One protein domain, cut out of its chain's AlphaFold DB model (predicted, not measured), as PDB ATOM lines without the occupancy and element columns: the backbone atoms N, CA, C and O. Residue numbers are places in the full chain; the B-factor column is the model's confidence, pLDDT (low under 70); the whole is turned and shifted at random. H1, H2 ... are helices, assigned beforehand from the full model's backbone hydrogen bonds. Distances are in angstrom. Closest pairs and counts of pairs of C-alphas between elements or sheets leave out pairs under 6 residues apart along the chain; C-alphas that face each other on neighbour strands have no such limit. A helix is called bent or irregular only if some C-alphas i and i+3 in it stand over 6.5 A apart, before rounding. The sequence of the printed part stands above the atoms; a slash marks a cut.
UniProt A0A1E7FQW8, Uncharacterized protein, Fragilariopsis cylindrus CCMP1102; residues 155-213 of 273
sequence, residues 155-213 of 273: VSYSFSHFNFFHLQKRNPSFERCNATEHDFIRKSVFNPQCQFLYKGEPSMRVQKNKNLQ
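AT A GLANCE: This is residues 155 to 213 of the 273 residues of an uncharacterized protein of Fragilariopsis cylindrus CCMP1102 (UniProt A0A1E7FQW8). The longest helix, H1, has two shorter helices, H2 and H3, set nearly at right angles to it at different places along its length, and the very short H4 folds back on H3. There are few contacts between these parts; a long loop, residues 168 to 180, leads from the end of H1 round to H2, and the printed part ends in a tail after H4. The printed part has 59 residues, with four named helices in the order H1, H2, H3, H4 and no named strand, and its class is all helix. The whole is compact, with a radius of gyration of the C-alphas of 11.1 A, and its C-alphas span 27 by 26 by 21 A along the three main axes.

HOW THE PARTS SIT: H1, residues 155 to 167, and H2, residues 181 to 187, only just touch, with 3 pairs of C-alphas within 8 A. H1 touches H2 with residues 159 to 162 alone, and the closest C-alphas of the two helices are those of Phe 162 and Phe 184, 6.7 A apart. Their lines are about perpendicular, at 79 degrees. H3, residues 192 to 199, is close to H1 but not clearly touching it: the closest C-alphas, of Ser 158 and Pro 192, are 7.3 A apart. The lines of H1 and H3 are also about perpendicular, at 76 degrees. H4, residues 201 to 204, touches H3, with the C-alphas of Phe 196 and Met 204 the closest at 6.9 A. H4 is apart from H1 and from H2, and H2 is apart from H3. Every O i to N i+4 pair is within hydrogen-bond range in H1, H2 and H3; H4 is too short for such a pair, but its one O i to N i+3 pair is within range.

IN THESE COORDINATES: H1 begins with C-alpha 155 at (12.408, -30.319, 12.365) and is 17.0 A long from first to last C-alpha. It is neither bent nor irregular, but only just: C-alphas 164 and 167 are 6.1 A apart. H2, from Glu 181 to Lys 187, is 9.9 A long, with C-alpha 181 at (12.603, -41.419, 5.710). H3, from Pro 192 to Lys 199, is 10.2 A long. H4, from Glu 201 to Met 204, ends with C-alpha 204 at (15.170, -40.365, 24.628).

THE WHOLE: The two C-alphas farthest apart are those of Ser 156 and Asn 211, 31.2 A. The printed part has no cut. The link from H1 to H2, with 13 residues, is long, while those from H2 to H3 and from H3 to H4 are tight. The mean pLDDT of the printed part is 86.8, and residues 206 to 213 are under 70.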
ATOM      1  N   VAL A 155      12.135 -29.395  13.476       95.25
ATOM      2  CA  VAL A 155      12.408 -30.319  12.365       95.25
ATOM      3  C   VAL A 155      13.917 -30.499  12.205       95.25
ATOM      4  O   VAL A 155      14.432 -31.620  12.234       95.25
ATOM      5  N   SER A 156      14.652 -29.391  12.158       96.31
ATOM      6  CA  SER A 156      16.113 -29.356  12.083       96.31
ATOM      7  C   SER A 156      16.775 -30.065  13.265       96.31
ATOM      8  O   SER A 156      17.817 -30.711  13.106       96.31
ATOM      9  N   TYR A 157      16.199 -29.941  14.463       96.31
ATOM     10  CA  TYR A 157      16.635 -30.683  15.642       96.31
ATOM     11  C   TYR A 157      16.435 -32.181  15.442       96.31
ATOM     12  O   TYR A 157      17.372 -32.947  15.659       96.31
ATOM     13  N   SER A 158      15.239 -32.591  15.017       95.00
ATOM     14  CA  SER A 158      14.878 -34.001  14.863       95.00
ATOM     15  C   SER A 158      15.813 -34.706  13.883       95.00
ATOM     16  O   SER A 158      16.364 -35.752  14.222       95.00
ATOM     17  N   PHE A 159      16.109 -34.087  12.735       95.44
ATOM     18  CA  PHE A 159      17.107 -34.599  11.786       95.44
ATOM     19  C   PHE A 159      18.504 -34.722  12.405       95.44
ATOM     20  O   PHE A 159      19.146 -35.766  12.314       95.44
ATOM     21  N   SER A 160      18.977 -33.672  13.080       95.12
ATOM     22  CA  SER A 160      20.307 -33.656  13.708       95.12
ATOM     23  C   SER A 160      20.446 -34.697  14.825       95.12
ATOM     24  O   SER A 160      21.489 -35.346  14.957       95.12
ATOM     25  N   HIS A 161      19.390 -34.877  15.619       93.88
ATOM     26  CA  HIS A 161      19.297 -35.898  16.656       93.88
ATOM     27  C   HIS A 161      19.291 -37.297  16.033       93.88
ATOM     28  O   HIS A 161      20.098 -38.138  16.427       93.88
ATOM     29  N   PHE A 162      18.442 -37.537  15.028       94.25
ATOM     30  CA  PHE A 162      18.363 -38.824  14.345       94.25
ATOM     31  C   PHE A 162      19.708 -39.231  13.736       94.25
ATOM     32  O   PHE A 162      20.223 -40.308  14.046       94.25
ATOM     33  N   ASN A 163      20.326 -38.337  12.962       94.31
ATOM     34  CA  ASN A 163      21.620 -38.594  12.334       94.31
ATOM     35  C   ASN A 163      22.690 -38.923  13.379       94.31
ATOM     36  O   ASN A 163      23.423 -39.904  13.243       94.31
ATOM     37  N   PHE A 164      22.759 -38.146  14.461       92.06
ATOM     38  CA  PHE A 164      23.761 -38.357  15.499       92.06
ATOM     39  C   PHE A 164      23.553 -39.668  16.267       92.06
ATOM     40  O   PHE A 164      24.498 -40.433  16.462       92.06
ATOM     41  N   PHE A 165      22.335 -39.945  16.720       90.25
ATOM     42  CA  PHE A 165      22.096 -41.061  17.627       90.25
ATOM     43  C   PHE A 165      21.883 -42.388  16.897       90.25
ATOM     44  O   PHE A 165      22.436 -43.400  17.329       90.25
ATOM     45  N   HIS A 166      21.183 -42.397  15.762       91.25
ATOM     46  CA  HIS A 166      20.847 -43.634  15.058       91.25
ATOM     47  C   HIS A 166      21.860 -44.015  13.976       91.25
ATOM     48  O   HIS A 166      22.224 -45.191  13.883       91.25
ATOM     49  N   LEU A 167      22.402 -43.048  13.225       92.38
ATOM     50  CA  LEU A 167      23.305 -43.349  12.104       92.38
ATOM     51  C   LEU A 167      24.782 -43.445  12.524       92.38
ATOM     52  O   LEU A 167      25.511 -44.310  12.037       92.38
ATOM     53  N   GLN A 168      25.255 -42.610  13.459       89.25
ATOM     54  CA  GLN A 168      26.676 -42.623  13.841       89.25
ATOM     55  C   GLN A 168      27.035 -43.788  14.765       89.25
ATOM     56  O   GLN A 168      26.595 -43.825  15.913       89.25
ATOM     57  N   LYS A 169      27.965 -44.656  14.333       82.38
ATOM     58  CA  LYS A 169      28.438 -45.869  15.046       82.38
ATOM     59  C   LYS A 169      28.866 -45.678  16.515       82.38
ATOM     60  O   LYS A 169      28.920 -46.658  17.252       82.38
ATOM     61  N   ARG A 170      29.119 -44.444  16.960       82.69
ATOM     62  CA  ARG A 170      29.633 -44.095  18.298       82.69
ATOM     63  C   ARG A 170      28.625 -44.231  19.447       82.69
ATOM     64  O   ARG A 170      29.046 -44.278  20.593       82.69
ATOM     65  N   ASN A 171      27.324 -44.310  19.163       80.19
ATOM     66  CA  ASN A 171      26.269 -44.331  20.190       80.19
ATOM     67  C   ASN A 171      25.616 -45.724  20.349       80.19
ATOM     68  O   ASN A 171      24.598 -45.966  19.704       80.19
ATOM     69  N   PRO A 172      26.166 -46.668  21.141       80.25
ATOM     70  CA  PRO A 172      25.638 -48.039  21.234       80.25
ATOM     71  C   PRO A 172      24.259 -48.130  21.908       80.25
ATOM     72  O   PRO A 172      23.562 -49.131  21.766       80.25
ATOM     73  N   SER A 173      23.853 -47.087  22.637       82.12
ATOM     74  CA  SER A 173      22.568 -47.030  23.345       82.12
ATOM     75  C   SER A 173      21.358 -46.841  22.428       82.12
ATOM     76  O   SER A 173      20.227 -46.972  22.890       82.12
ATOM     77  N   PHE A 174      21.577 -46.530  21.150       83.12
ATOM     78  CA  PHE A 174      20.517 -46.328  20.170       83.12
ATOM     79  C   PHE A 174      20.522 -47.454  19.146       83.12
ATOM     80  O   PHE A 174      21.567 -47.965  18.742       83.12
ATOM     81  N   GLU A 175      19.325 -47.861  18.735       84.25
ATOM     82  CA  GLU A 175      19.173 -48.830  17.659       84.25
ATOM     83  C   GLU A 175      19.673 -48.231  16.344       84.25
ATOM     84  O   GLU A 175      19.303 -47.112  15.980       84.25
ATOM     85  N   ARG A 176      20.517 -48.994  15.647       88.62
ATOM     86  CA  ARG A 176      21.044 -48.643  14.330       88.62
ATOM     87  C   ARG A 176      19.976 -48.823  13.263       88.62
ATOM     88  O   ARG A 176      19.219 -49.788  13.308       88.62
ATOM     89  N   CYS A 177      19.963 -47.922  12.293       91.31
ATOM     90  CA  CYS A 177      19.087 -47.998  11.131       91.31
ATOM     91  C   CYS A 177      19.742 -47.342   9.912       91.31
ATOM     92  O   CYS A 177      20.854 -46.812  10.003       91.31
ATOM     93  N   ASN A 178      19.055 -47.406   8.773       94.38
ATOM     94  CA  ASN A 178      19.502 -46.759   7.551       94.38
ATOM     95  C   ASN A 178      19.034 -45.299   7.530       94.38
ATOM     96  O   ASN A 178      18.072 -44.921   8.204       94.38
ATOM     97  N   ALA A 179      19.698 -44.472   6.726       94.88
ATOM     98  CA  ALA A 179      19.321 -43.077   6.503       94.88
ATOM     99  C   ALA A 179      18.102 -42.971   5.564       94.88
ATOM    100  O   ALA A 179      18.187 -42.392   4.486       94.88
ATOM    101  N   THR A 180      16.982 -43.591   5.945       96.12
ATOM    102  CA  THR A 180      15.725 -43.579   5.181       96.12
ATOM    103  C   THR A 180      14.670 -42.744   5.897       96.12
ATOM    104  O   THR A 180      14.662 -42.665   7.126       96.12
ATOM    105  N   GLU A 181      13.742 -42.152   5.144       95.75
ATOM    106  CA  GLU A 181      12.603 -41.419   5.710       95.75
ATOM    107  C   GLU A 181      11.752 -42.313   6.623       95.75
ATOM    108  O   GLU A 181      11.390 -41.916   7.729       95.75
ATOM    109  N   HIS A 182      11.497 -43.554   6.202       95.88
ATOM    110  CA  HIS A 182      10.764 -44.525   7.009       95.88
ATOM    111  C   HIS A 182      11.443 -44.768   8.368       95.88
ATOM    112  O   HIS A 182      10.781 -44.757   9.408       95.88
ATOM    113  N   ASP A 183      12.767 -44.955   8.390       94.38
ATOM    114  CA  ASP A 183      13.506 -45.116   9.643       94.38
ATOM    115  C   ASP A 183      13.517 -43.840  10.483       94.38
ATOM    116  O   ASP A 183      13.383 -43.926  11.705       94.38
ATOM    117  N   PHE A 184      13.621 -42.675   9.841       94.25
ATOM    118  CA  PHE A 184      13.526 -41.381  10.504       94.25
ATOM    119  C   PHE A 184      12.184 -41.216  11.223       94.25
ATOM    120  O   PHE A 184      12.177 -40.979  12.430       94.25
ATOM    121  N   ILE A 185      11.060 -41.412  10.529       92.94
ATOM    122  CA  ILE A 185       9.712 -41.293  11.108       92.94
ATOM    123  C   ILE A 185       9.526 -42.306  12.241       92.94
ATOM    124  O   ILE A 185       9.045 -41.959  13.318       92.94
ATOM    125  N   ARG A 186       9.947 -43.558  12.027       91.00
ATOM    126  CA  ARG A 186       9.761 -44.648  12.991       91.00
ATOM    127  C   ARG A 186      10.583 -44.482  14.271       91.00
ATOM    128  O   ARG A 186      10.157 -44.948  15.325       91.00
ATOM    129  N   LYS A 187      11.797 -43.931  14.178       90.06
ATOM    130  CA  LYS A 187      12.745 -43.860  15.306       90.06
ATOM    131  C   LYS A 187      12.815 -42.486  15.962       90.06
ATOM    132  O   LYS A 187      13.343 -42.389  17.069       90.06
ATOM    133  N   SER A 188      12.312 -41.443  15.309       90.19
ATOM    134  CA  SER A 188      12.279 -40.108  15.898       90.19
ATOM    135  C   SER A 188      11.362 -40.070  17.113       90.19
ATOM    136  O   SER A 188      10.280 -40.651  17.140       90.19
ATOM    137  N   VAL A 189      11.818 -39.363  18.140       88.19
ATOM    138  CA  VAL A 189      11.059 -39.123  19.365       88.19
ATOM    139  C   VAL A 189      10.150 -37.917  19.137       88.19
ATOM    140  O   VAL A 189      10.596 -36.912  18.588       88.19
ATOM    141  N   PHE A 190       8.889 -37.998  19.564       86.62
ATOM    142  CA  PHE A 190       7.975 -36.856  19.538       86.62
ATOM    143  C   PHE A 190       8.423 -35.793  20.551       86.62
ATOM    144  O   PHE A 190       8.702 -36.113  21.703       86.62
ATOM    145  N   ASN A 191       8.495 -34.527  20.130       91.00
ATOM    146  CA  ASN A 191       8.917 -33.387  20.958       91.00
ATOM    147  C   ASN A 191      10.205 -33.634  21.767       91.00
ATOM    148  O   ASN A 191      10.236 -33.449  22.989       91.00
ATOM    149  N   PRO A 192      11.311 -34.005  21.102       92.69
ATOM    150  CA  PRO A 192      12.491 -34.534  21.779       92.69
ATOM    151  C   PRO A 192      13.169 -33.502  22.695       92.69
ATOM    152  O   PRO A 192      13.700 -33.864  23.739       92.69
ATOM    153  N   GLN A 193      13.108 -32.208  22.359       95.19
ATOM    154  CA  GLN A 193      13.640 -31.139  23.217       95.19
ATOM    155  C   GLN A 193      12.848 -31.014  24.528       95.19
ATOM    156  O   GLN A 193      13.448 -30.964  25.598       95.19
ATOM    157  N   CYS A 194      11.512 -31.038  24.470       96.19
ATOM    158  CA  CYS A 194      10.672 -31.047  25.671       96.19
ATOM    159  C   CYS A 194      10.916 -32.316  26.501       96.19
ATOM    160  O   CYS A 194      11.088 -32.244  27.718       96.19
ATOM    161  N   GLN A 195      11.024 -33.471  25.841       94.38
ATOM    162  CA  GLN A 195      11.323 -34.730  26.512       94.38
ATOM    163  C   GLN A 195      12.670 -34.707  27.243       94.38
ATOM    164  O   GLN A 195      12.748 -35.103  28.409       94.38
ATOM    165  N   PHE A 196      13.707 -34.161  26.606       94.69
ATOM    166  CA  PHE A 196      15.005 -33.924  27.232       94.69
ATOM    167  C   PHE A 196      14.902 -32.982  28.439       94.69
ATOM    168  O   PHE A 196      15.407 -33.293  29.517       94.69
ATOM    169  N   LEU A 197      14.223 -31.846  28.294       96.38
ATOM    170  CA  LEU A 197      14.091 -30.854  29.363       96.38
ATOM    171  C   LEU A 197      13.294 -31.389  30.562       96.38
ATOM    172  O   LEU A 197      13.636 -31.103  31.713       96.38
ATOM    173  N   TYR A 198      12.272 -32.207  30.308       96.12
ATOM    174  CA  TYR A 198      11.415 -32.768  31.346       96.12
ATOM    175  C   TYR A 198      12.047 -33.993  32.028       96.12
ATOM    176  O   TYR A 198      12.229 -34.008  33.250       96.12
ATOM    177  N   LYS A 199      12.454 -35.007  31.252       93.62
ATOM    178  CA  LYS A 199      12.914 -36.317  31.765       93.62
ATOM    179  C   LYS A 199      14.410 -36.596  31.584       93.62
ATOM    180  O   LYS A 199      14.910 -37.543  32.187       93.62
ATOM    181  N   GLY A 200      15.132 -35.784  30.813       93.19
ATOM    182  CA  GLY A 200      16.557 -35.976  30.506       93.19
ATOM    183  C   GLY A 200      16.794 -36.898  29.306       93.19
ATOM    184  O   GLY A 200      15.880 -37.582  28.837       93.19
ATOM    185  N   GLU A 201      18.036 -36.963  28.817       91.25
ATOM    186  CA  GLU A 201      18.413 -37.827  27.685       91.25
ATOM    187  C   GLU A 201      18.136 -39.321  27.881       91.25
ATOM    188  O   GLU A 201      17.770 -39.955  26.890       91.25
ATOM    189  N   PRO A 202      18.218 -39.922  29.090       89.00
ATOM    190  CA  PRO A 202      17.910 -41.341  29.244       89.00
ATOM    191  C   PRO A 202      16.503 -41.697  28.757       89.00
ATOM    192  O   PRO A 202      16.301 -42.791  28.242       89.00
ATOM    193  N   SER A 203      15.554 -40.759  28.846       88.94
ATOM    194  CA  SER A 203      14.198 -40.953  28.327       88.94
ATOM    195  C   SER A 203      14.125 -40.986  26.797       88.94
ATOM    196  O   SER A 203      13.185 -41.558  26.261       88.94
ATOM    197  N   MET A 204      15.092 -40.385  26.095       87.44
ATOM    198  CA  MET A 204      15.170 -40.365  24.628       87.44
ATOM    199  C   MET A 204      15.848 -41.616  24.055       87.44
ATOM    200  O   MET A 204      15.786 -41.856  22.850       87.44
ATOM    201  N   ARG A 205      16.526 -42.410  24.894       85.88
ATOM    202  CA  ARG A 205      17.200 -43.641  24.467       85.88
ATOM    203  C   ARG A 205      16.159 -44.723  24.192       85.88
ATOM    204  O   ARG A 205      15.210 -44.903  24.953       85.88
ATOM    205  N   VAL A 206      16.343 -45.442  23.083       67.75
ATOM    206  CA  VAL A 206      15.385 -46.435  22.584       67.75
ATOM    207  C   VAL A 206      15.060 -47.481  23.650       67.75
ATOM    208  O   VAL A 206      15.928 -48.163  24.193       67.75
ATOM    209  N   GLN A 207      13.756 -47.622  23.865       59.56
ATOM    210  CA  GLN A 207      13.035 -48.574  24.699       59.56
ATOM    211  C   GLN A 207      13.189 -50.010  24.165       59.56
ATOM    212  O   GLN A 207      12.216 -50.632  23.746       59.56
ATOM    213  N   LYS A 208      14.415 -50.554  24.129       55.34
ATOM    214  CA  LYS A 208      14.663 -51.927  23.633       55.34
ATOM    215  C   LYS A 208      13.811 -52.986  24.345       55.34
ATOM    216  O   LYS A 208      13.513 -54.018  23.757       55.34
ATOM    217  N   ASN A 209      13.369 -52.711  25.571       56.47
ATOM    218  CA  ASN A 209      12.383 -53.527  26.263       56.47
ATOM    219  C   ASN A 209      10.979 -52.960  26.056       56.47
ATOM    220  O   ASN A 209      10.577 -52.030  26.754       56.47
ATOM    221  N   LYS A 210      10.202 -53.590  25.165       56.97
ATOM    222  CA  LYS A 210       8.749 -53.367  25.042       56.97
ATOM    223  C   LYS A 210       8.026 -53.490  26.396       56.97
ATOM    224  O   LYS A 210       7.080 -52.761  26.654       56.97
ATOM    225  N   ASN A 211       8.554 -54.301  27.316       57.19
ATOM    226  CA  ASN A 211       8.019 -54.457  28.675       57.19
ATOM    227  C   ASN A 211       8.190 -53.209  29.571       57.19
ATOM    228  O   ASN A 211       7.497 -53.089  30.575       57.19
ATOM    229  N   LEU A 212       9.075 -52.264  29.221       55.56
ATOM    230  CA  LEU A 212       9.247 -50.983  29.930       55.56
ATOM    231  C   LEU A 212       8.405 -49.845  29.328       55.56
ATOM    232  O   LEU A 212       8.412 -48.737  29.864       55.56
ATOM    233  N   GLN A 213       7.677 -50.091  28.232       54.78
ATOM    234  CA  GLN A 213       6.875 -49.061  27.561       54.78
ATOM    235  C   GLN A 213       5.647 -48.634  28.363       54.78
ATOM    236  O   GLN A 213       5.085 -47.579  28.086       54.78
TER     237      GLN A 213